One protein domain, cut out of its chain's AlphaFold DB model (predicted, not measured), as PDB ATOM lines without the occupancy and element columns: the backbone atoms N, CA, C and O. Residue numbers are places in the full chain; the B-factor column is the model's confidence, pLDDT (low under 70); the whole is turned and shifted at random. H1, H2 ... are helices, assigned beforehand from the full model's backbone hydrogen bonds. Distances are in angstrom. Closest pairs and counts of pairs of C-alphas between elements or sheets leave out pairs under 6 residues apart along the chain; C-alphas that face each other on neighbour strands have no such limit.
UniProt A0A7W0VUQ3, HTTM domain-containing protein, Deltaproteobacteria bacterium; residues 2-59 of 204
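AT A GLANCE: This is residues 2 to 59 of the 204 residues of the protein "HTTM domain-containing protein" of Deltaproteobacteria bacterium (UniProt A0A7W0VUQ3). A hairpin of two helices, H1 and H2, makes one end of a rod-like outline, and the short helix H3 stands apart from both toward the other end, followed by a tail, residues 50 to 59, with no named element. The printed part has 58 residues with three named helices, in the order H1, H2, H3, and no named strand: all helix. It is only just extended, close to loose, with a radius of gyration of the C-alphas of 15.8 A and spans of 48 by 20 by 13 A.

IN THESE COORDINATES: H1, residues 2 to 12, begins at C-alpha 2 (11.097, -23.373, 28.717) and is 15.2 A long. H2, residues 19 to 33, measures 21.7 A. H3, residues 42 to 49, measures 10.7 A and ends at C-alpha 49 (34.658, -38.949, 27.004).

HOW THE PARTS SIT: H1 and H2 touch and form a helical hairpin; their closest C-alphas, of Val 3 and Arg 25, are 5.4 A apart. They run opposite ways at 36 degrees, only just a steep tilt. H3 is apart from H1 and H2. In H1, H2 and H3 every O i to N i+4 pair is within hydrogen-bond range.

THE WHOLE: The C-alphas farthest apart, of Asp 15 and Lys 51, are 48.9 A apart. Residues 11 to 16 stand free. The printed part has no cut, and both links are short. Residues 16 to 17 are under pLDDT 70.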
ATOM      1  N   LEU A   2      12.162 -23.355  27.695       76.44
ATOM      2  CA  LEU A   2      11.097 -23.373  28.717       76.44
ATOM      3  C   LEU A   2      10.944 -22.059  29.510       76.44
ATOM      4  O   LEU A   2       9.836 -21.558  29.628       76.44
ATOM      5  N   VAL A   3      12.041 -21.466  30.005       77.50
ATOM      6  CA  VAL A   3      11.983 -20.179  30.734       77.50
ATOM      7  C   VAL A   3      11.388 -19.072  29.861       77.50
ATOM      8  O   VAL A   3      10.511 -18.354  30.319       77.50
ATOM      9  N   VAL A   4      11.816 -18.990  28.597       76.19
ATOM     10  CA  VAL A   4      11.329 -17.998  27.624       76.19
ATOM     11  C   VAL A   4       9.843 -18.207  27.319       76.19
ATOM     12  O   VAL A   4       9.075 -17.249  27.323       76.19
ATOM     13  N   ALA A   5       9.413 -19.458  27.138       74.69
ATOM     14  CA  ALA A   5       8.007 -19.797  26.933       74.69
ATOM     15  C   ALA A   5       7.148 -19.428  28.156       74.69
ATOM     16  O   ALA A   5       6.090 -18.825  28.003       74.69
ATOM     17  N   LEU A   6       7.627 -19.705  29.376       76.81
ATOM     18  CA  LEU A   6       6.936 -19.309  30.607       76.81
ATOM     19  C   LEU A   6       6.895 -17.787  30.788       76.81
ATOM     20  O   LEU A   6       5.912 -17.276  31.314       76.81
ATOM     21  N   THR A   7       7.934 -17.045  30.391       76.25
ATOM     22  CA  THR A   7       7.899 -15.571  30.435       76.25
ATOM     23  C   THR A   7       6.948 -14.987  29.398       76.25
ATOM     24  O   THR A   7       6.243 -14.033  29.702       76.25
ATOM     25  N   GLN A   8       6.888 -15.569  28.196       80.00
ATOM     26  CA  GLN A   8       5.949 -15.143  27.158       80.00
ATOM     27  C   GLN A   8       4.504 -15.433  27.557       80.00
ATOM     28  O   GLN A   8       3.648 -14.577  27.368       80.00
ATOM     29  N   LEU A   9       4.238 -16.592  28.169       75.62
ATOM     30  CA  LEU A   9       2.910 -16.916  28.687       75.62
ATOM     31  C   LEU A   9       2.445 -15.886  29.726       75.62
ATOM     32  O   LEU A   9       1.320 -15.418  29.634       75.62
ATOM     33  N   ALA A  10       3.320 -15.485  30.653       76.56
ATOM     34  CA  ALA A  10       3.000 -14.454  31.643       76.56
ATOM     35  C   ALA A  10       2.741 -13.073  31.022       76.56
ATOM     36  O   ALA A  10       1.966 -12.291  31.557       76.56
ATOM     37  N   TRP A  11       3.378 -12.773  29.890       79.06
ATOM     38  CA  TRP A  11       3.145 -11.538  29.142       79.06
ATOM     39  C   TRP A  11       1.823 -11.551  28.367       79.06
ATOM     40  O   TRP A  11       1.138 -10.536  28.309       79.06
ATOM     41  N   ILE A  12       1.477 -12.685  27.754       82.50
ATOM     42  CA  ILE A  12       0.293 -12.823  26.893       82.50
ATOM     43  C   ILE A  12      -0.974 -13.056  27.725       82.50
ATOM     44  O   ILE A  12      -2.046 -12.577  27.363       82.50
ATOM     45  N   ALA A  13      -0.859 -13.781  28.836       75.06
ATOM     46  CA  ALA A  13      -1.959 -14.111  29.735       75.06
ATOM     47  C   ALA A  13      -1.504 -13.981  31.202       75.06
ATOM     48  O   ALA A  13      -1.239 -14.996  31.854       75.06
ATOM     49  N   PRO A  14      -1.412 -12.748  31.737       73.81
ATOM     50  CA  PRO A  14      -0.942 -12.498  33.102       73.81
ATOM     51  C   PRO A  14      -1.743 -13.262  34.161       73.81
ATOM     52  O   PRO A  14      -1.161 -13.840  35.073       73.81
ATOM     53  N   ASP A  15      -3.061 -13.369  33.982       71.19
ATOM     54  CA  ASP A  15      -3.953 -14.080  34.911       71.19
ATOM     55  C   ASP A  15      -3.745 -15.607  34.904       71.19
ATOM     56  O   ASP A  15      -4.145 -16.311  35.832       71.19
ATOM     57  N   ALA A  16      -3.087 -16.144  33.869       62.88
ATOM     58  CA  ALA A  16      -2.683 -17.545  33.802       62.88
ATOM     59  C   ALA A  16      -1.303 -17.799  34.446       62.88
ATOM     60  O   ALA A  16      -0.903 -18.963  34.601       62.88
ATOM     61  N   ASP A  17      -0.564 -16.748  34.832       69.81
ATOM     62  CA  ASP A  17       0.735 -16.865  35.495       69.81
ATOM     63  C   ASP A  17       0.555 -17.240  36.968       69.81
ATOM     64  O   ASP A  17       0.405 -16.421  37.870       69.81
ATOM     65  N   ARG A  18       0.555 -18.546  37.220       76.38
ATOM     66  CA  ARG A  18       0.457 -19.092  38.571       76.38
ATOM     67  C   ARG A  18       1.791 -18.931  39.296       76.38
ATOM     68  O   ARG A  18       2.853 -19.061  38.688       76.38
ATOM     69  N   GLY A  19       1.755 -18.810  40.625       81.38
ATOM     70  CA  GLY A  19       2.972 -18.735  41.448       81.38
ATOM     71  C   GLY A  19       3.985 -19.862  41.174       81.38
ATOM     72  O   GLY A  19       5.191 -19.633  41.200       81.38
ATOM     73  N   ILE A  20       3.527 -21.064  40.797       86.69
ATOM     74  CA  ILE A  20       4.422 -22.171  40.418       86.69
ATOM     75  C   ILE A  20       5.229 -21.901  39.138       86.69
ATOM     76  O   ILE A  20       6.384 -22.314  39.045       86.69
ATOM     77  N   HIS A  21       4.675 -21.170  38.168       86.69
ATOM     78  CA  HIS A  21       5.394 -20.802  36.947       86.69
ATOM     79  C   HIS A  21       6.532 -19.826  37.262       86.69
ATOM     80  O   HIS A  21       7.641 -19.992  36.749       86.69
ATOM     81  N   MET A  22       6.300 -18.869  38.170       88.12
ATOM     82  CA  MET A  22       7.351 -17.980  38.679       88.12
ATOM     83  C   MET A  22       8.485 -18.777  39.328       88.12
ATOM     84  O   MET A  22       9.655 -18.559  39.010       88.12
ATOM     85  N   ILE A  23       8.142 -19.745  40.184       90.44
ATOM     86  CA  ILE A  23       9.122 -20.613  40.849       90.44
ATOM     87  C   ILE A  23       9.943 -21.407  39.835       90.44
ATOM     88  O   ILE A  23      11.169 -21.437  39.945       90.44
ATOM     89  N   PHE A  24       9.315 -21.995  38.816       91.38
ATOM     90  CA  PHE A  24      10.048 -22.709  37.770       91.38
ATOM     91  C   PHE A  24      11.029 -21.808  37.032       91.38
ATOM     92  O   PHE A  24      12.169 -22.217  36.817       91.38
ATOM     93  N   ARG A  25      10.643 -20.574  36.691       91.25
ATOM     94  CA  ARG A  25      11.566 -19.619  36.058       91.25
ATOM     95  C   ARG A  25      12.777 -19.339  36.952       91.25
ATOM     96  O   ARG A  25      13.907 -19.450  36.481       91.25
ATOM     97  N   VAL A  26      12.555 -19.055  38.237       91.94
ATOM     98  CA  VAL A  26      13.632 -18.793  39.210       91.94
ATOM     99  C   VAL A  26      14.556 -20.006  39.358       91.94
ATOM    100  O   VAL A  26      15.772 -19.884  39.206       91.94
ATOM    101  N   VAL A  27      13.993 -21.193  39.590       93.69
ATOM    102  CA  VAL A  27      14.760 -22.430  39.794       93.69
ATOM    103  C   VAL A  27      15.555 -22.802  38.547       93.69
ATOM    104  O   VAL A  27      16.736 -23.119  38.661       93.69
ATOM    105  N   LEU A  28      14.968 -22.713  37.352       92.31
ATOM    106  CA  LEU A  28      15.673 -23.021  36.106       92.31
ATOM    107  C   LEU A  28      16.851 -22.073  35.854       92.31
ATOM    108  O   LEU A  28      17.899 -22.530  35.402       92.31
ATOM    109  N   VAL A  29      16.719 -20.784  36.185       92.19
ATOM    110  CA  VAL A  29      17.832 -19.822  36.091       92.19
ATOM    111  C   VAL A  29      18.945 -20.184  37.077       92.19
ATOM    112  O   VAL A  29      20.111 -20.250  36.688       92.19
ATOM    113  N   ILE A  30      18.605 -20.499  38.328       93.75
ATOM    114  CA  ILE A  30      19.588 -20.948  39.327       93.75
ATOM    115  C   ILE A  30      20.303 -22.220  38.845       93.75
ATOM    116  O   ILE A  30      21.531 -22.315  38.906       93.75
ATOM    117  N   LEU A  31      19.556 -23.197  38.328       91.31
ATOM    118  CA  LEU A  31      20.108 -24.451  37.817       91.31
ATOM    119  C   LEU A  31      21.024 -24.234  36.603       91.31
ATOM    120  O   LEU A  31      22.100 -24.834  36.546       91.31
ATOM    121  N   ALA A  32      20.662 -23.335  35.689       89.81
ATOM    122  CA  ALA A  32      21.503 -22.973  34.551       89.81
ATOM    123  C   ALA A  32      22.844 -22.348  34.990       89.81
ATOM    124  O   ALA A  32      23.888 -22.665  34.421       89.81
ATOM    125  N   LEU A  33      22.838 -21.522  36.043       91.06
ATOM    126  CA  LEU A  33      24.021 -20.797  36.533       91.06
ATOM    127  C   LEU A  33      24.868 -21.572  37.562       91.06
ATOM    128  O   LEU A  33      25.935 -21.116  37.969       91.06
ATOM    129  N   SER A  34      24.418 -22.748  37.995       90.06
ATOM    130  CA  SER A  34      24.996 -23.491  39.127       90.06
ATOM    131  C   SER A  34      25.911 -24.651  38.758       90.06
ATOM    132  O   SER A  34      26.410 -25.341  39.648       90.06
ATOM    133  N   ARG A  35      26.118 -24.901  37.459       87.38
ATOM    134  CA  ARG A  35      26.747 -26.140  36.960       87.38
ATOM    135  C   ARG A  35      26.019 -27.405  37.436       87.38
ATOM    136  O   ARG A  35      26.641 -28.446  37.617       87.38
ATOM    137  N   SER A  36      24.698 -27.340  37.606       85.62
ATOM    138  CA  SER A  36      23.865 -28.509  37.941       85.62
ATOM    139  C   SER A  36      23.991 -29.660  36.926       85.62
ATOM    140  O   SER A  36      23.776 -30.815  37.271       85.62
ATOM    141  N   HIS A  37      24.436 -29.361  35.701       85.44
ATOM    142  CA  HIS A  37      24.759 -30.329  34.654       85.44
ATOM    143  C   HIS A  37      26.098 -31.064  34.861       85.44
ATOM    144  O   HIS A  37      26.435 -31.925  34.057       85.44
ATOM    145  N   ALA A  38      26.884 -30.775  35.902       85.44
ATOM    146  CA  ALA A  38      28.205 -31.385  36.112       85.44
ATOM    147  C   ALA A  38      28.169 -32.906  36.366       85.44
ATOM    148  O   ALA A  38      29.196 -33.577  36.268       85.44
ATOM    149  N   LYS A  39      26.996 -33.467  36.687       81.94
ATOM    150  CA  LYS A  39      26.792 -34.897  36.934       81.94
ATOM    151  C   LYS A  39      25.448 -35.333  36.351       81.94
ATOM    152  O   LYS A  39      24.475 -34.598  36.451       81.94
ATOM    153  N   TRP A  40      25.412 -36.523  35.748       82.06
ATOM    154  CA  TRP A  40      24.202 -37.135  35.169       82.06
ATOM    155  C   TRP A  40      23.513 -36.307  34.072       82.06
ATOM    156  O   TRP A  40      22.302 -36.380  33.893       82.06
ATOM    157  N   SER A  41      24.294 -35.543  33.307       88.38
ATOM    158  CA  SER A  41      23.836 -34.858  32.097       88.38
ATOM    159  C   SER A  41      24.544 -35.407  30.855       88.38
ATOM    160  O   SER A  41      25.592 -36.058  30.953       88.38
ATOM    161  N   ILE A  42      23.988 -35.103  29.680       89.25
ATOM    162  CA  ILE A  42      24.641 -35.379  28.395       89.25
ATOM    163  C   ILE A  42      25.983 -34.642  28.326       89.25
ATOM    164  O   ILE A  42      26.981 -35.241  27.931       89.25
ATOM    165  N   ASP A  43      26.045 -33.396  28.802       89.31
ATOM    166  CA  ASP A  43      27.281 -32.612  28.830       89.31
ATOM    167  C   ASP A  43      28.357 -33.315  29.662       89.31
ATOM    168  O   ASP A  43      29.454 -33.569  29.173       89.31
ATOM    169  N   ALA A  44      28.040 -33.731  30.890       89.88
ATOM    170  CA  ALA A  44      28.983 -34.448  31.746       89.88
ATOM    171  C   ALA A  44      29.504 -35.733  31.084       89.88
ATOM    172  O   ALA A  44      30.691 -36.045  31.194       89.88
ATOM    173  N   TRP A  45      28.639 -36.454  30.365       91.31
ATOM    174  CA  TRP A  45      29.021 -37.650  29.616       91.31
ATOM    175  C   TRP A  45      29.961 -37.341  28.438       91.31
ATOM    176  O   TRP A  45      30.981 -38.018  28.284       91.31
ATOM    177  N   VAL A  46      29.679 -36.300  27.644       93.81
ATOM    178  CA  VAL A  46      30.552 -35.858  26.539       93.81
ATOM    179  C   VAL A  46      31.916 -35.404  27.069       93.81
ATOM    180  O   VAL A  46      32.957 -35.860  26.593       93.81
ATOM    181  N   TRP A  47      31.925 -34.562  28.100       91.31
ATOM    182  CA  TRP A  47      33.147 -34.034  28.707       91.31
ATOM    183  C   TRP A  47      34.006 -35.133  29.347       91.31
ATOM    184  O   TRP A  47      35.235 -35.120  29.215       91.31
ATOM    185  N   ALA A  48      33.379 -36.137  29.968       91.44
ATOM    186  CA  ALA A  48      34.077 -37.318  30.468       91.44
ATOM    187  C   ALA A  48      34.745 -38.113  29.333       91.44
ATOM    188  O   ALA A  48      35.910 -38.500  29.465       91.44
ATOM    189  N   ARG A  49      34.064 -38.301  28.191       92.94
ATOM    190  CA  ARG A  49      34.658 -38.949  27.004       92.94
ATOM    191  C   ARG A  49      35.848 -38.179  26.435       92.94
ATOM    192  O   ARG A  49      36.781 -38.796  25.929       92.94
ATOM    193  N   TRP A  50      35.863 -36.857  26.574       95.12
ATOM    194  CA  TRP A  50      36.998 -36.007  26.201       95.12
ATOM    195  C   TRP A  50      38.076 -35.878  27.288       95.12
ATOM    196  O   TRP A  50      38.945 -35.014  27.181       95.12
ATOM    197  N   LYS A  51      38.051 -36.729  28.325       91.88
ATOM    198  CA  LYS A  51      39.009 -36.722  29.448       91.88
ATOM    199  C   LYS A  51      39.081 -35.373  30.181       91.88
ATOM    200  O   LYS A  51      40.118 -35.016  30.735       91.88
ATOM    201  N   ARG A  52      37.974 -34.627  30.202       90.19
ATOM    202  CA  ARG A  52      37.835 -33.344  30.909       90.19
ATOM    203  C   ARG A  52      36.649 -33.410  31.878       90.19
ATOM    204  O   ARG A  52      35.676 -32.687  31.690       90.19
ATOM    205  N   PRO A  53      36.669 -34.308  32.878       87.94
ATOM    206  CA  PRO A  53      35.544 -34.444  33.793       87.94
ATOM    207  C   PRO A  53      35.328 -33.149  34.585       87.94
ATOM    208  O   PRO A  53      36.277 -32.438  34.920       87.94
ATOM    209  N   TYR A  54      34.070 -32.862  34.913       86.06
ATOM    210  CA  TYR A  54      33.750 -31.787  35.843       86.06
ATOM    211  C   TYR A  54      34.349 -32.066  37.237       86.06
ATOM    212  O   TYR A  54      34.561 -33.227  37.598       86.06
ATOM    213  N   PRO A  55      34.597 -31.018  38.048       83.56
ATOM    214  CA  PRO A  55      35.049 -31.184  39.426       83.56
ATOM    215  C   PRO A  55      34.094 -32.059  40.249       83.56
ATOM    216  O   PRO A  55      32.876 -31.963  40.106       83.56
ATOM    217  N   ALA A  56      34.650 -32.858  41.165       79.12
ATOM    218  CA  ALA A  56      33.872 -33.748  42.033       79.12
ATOM    219  C   ALA A  56      32.914 -32.994  42.976       79.12
ATOM    220  O   ALA A  56      31.884 -33.532  43.376       79.12
ATOM    221  N   MET A  57      33.248 -31.745  43.316       83.06
ATOM    222  CA  MET A  57      32.428 -30.860  44.136       83.06
ATOM    223  C   MET A  57      32.053 -29.602  43.356       83.06
ATOM    224  O   MET A  57      32.890 -28.988  42.695       83.06
ATOM    225  N   ILE A  58      30.792 -29.199  43.485       85.38
ATOM    226  CA  ILE A  58      30.265 -27.934  42.966       85.38
ATOM    227  C   ILE A  58      29.887 -27.014  44.128       85.38
ATOM    228  O   ILE A  58      29.750 -27.451  45.271       85.38
ATOM    229  N   ALA A  59      29.718 -25.726  43.839       89.25
ATOM    230  CA  ALA A  59      29.333 -24.759  44.856       89.25
ATOM    231  C   ALA A  59      27.942 -25.083  45.434       89.25
ATOM    232  O   ALA A  59      27.019 -25.429  44.700       89.25
TER     233      ALA A  59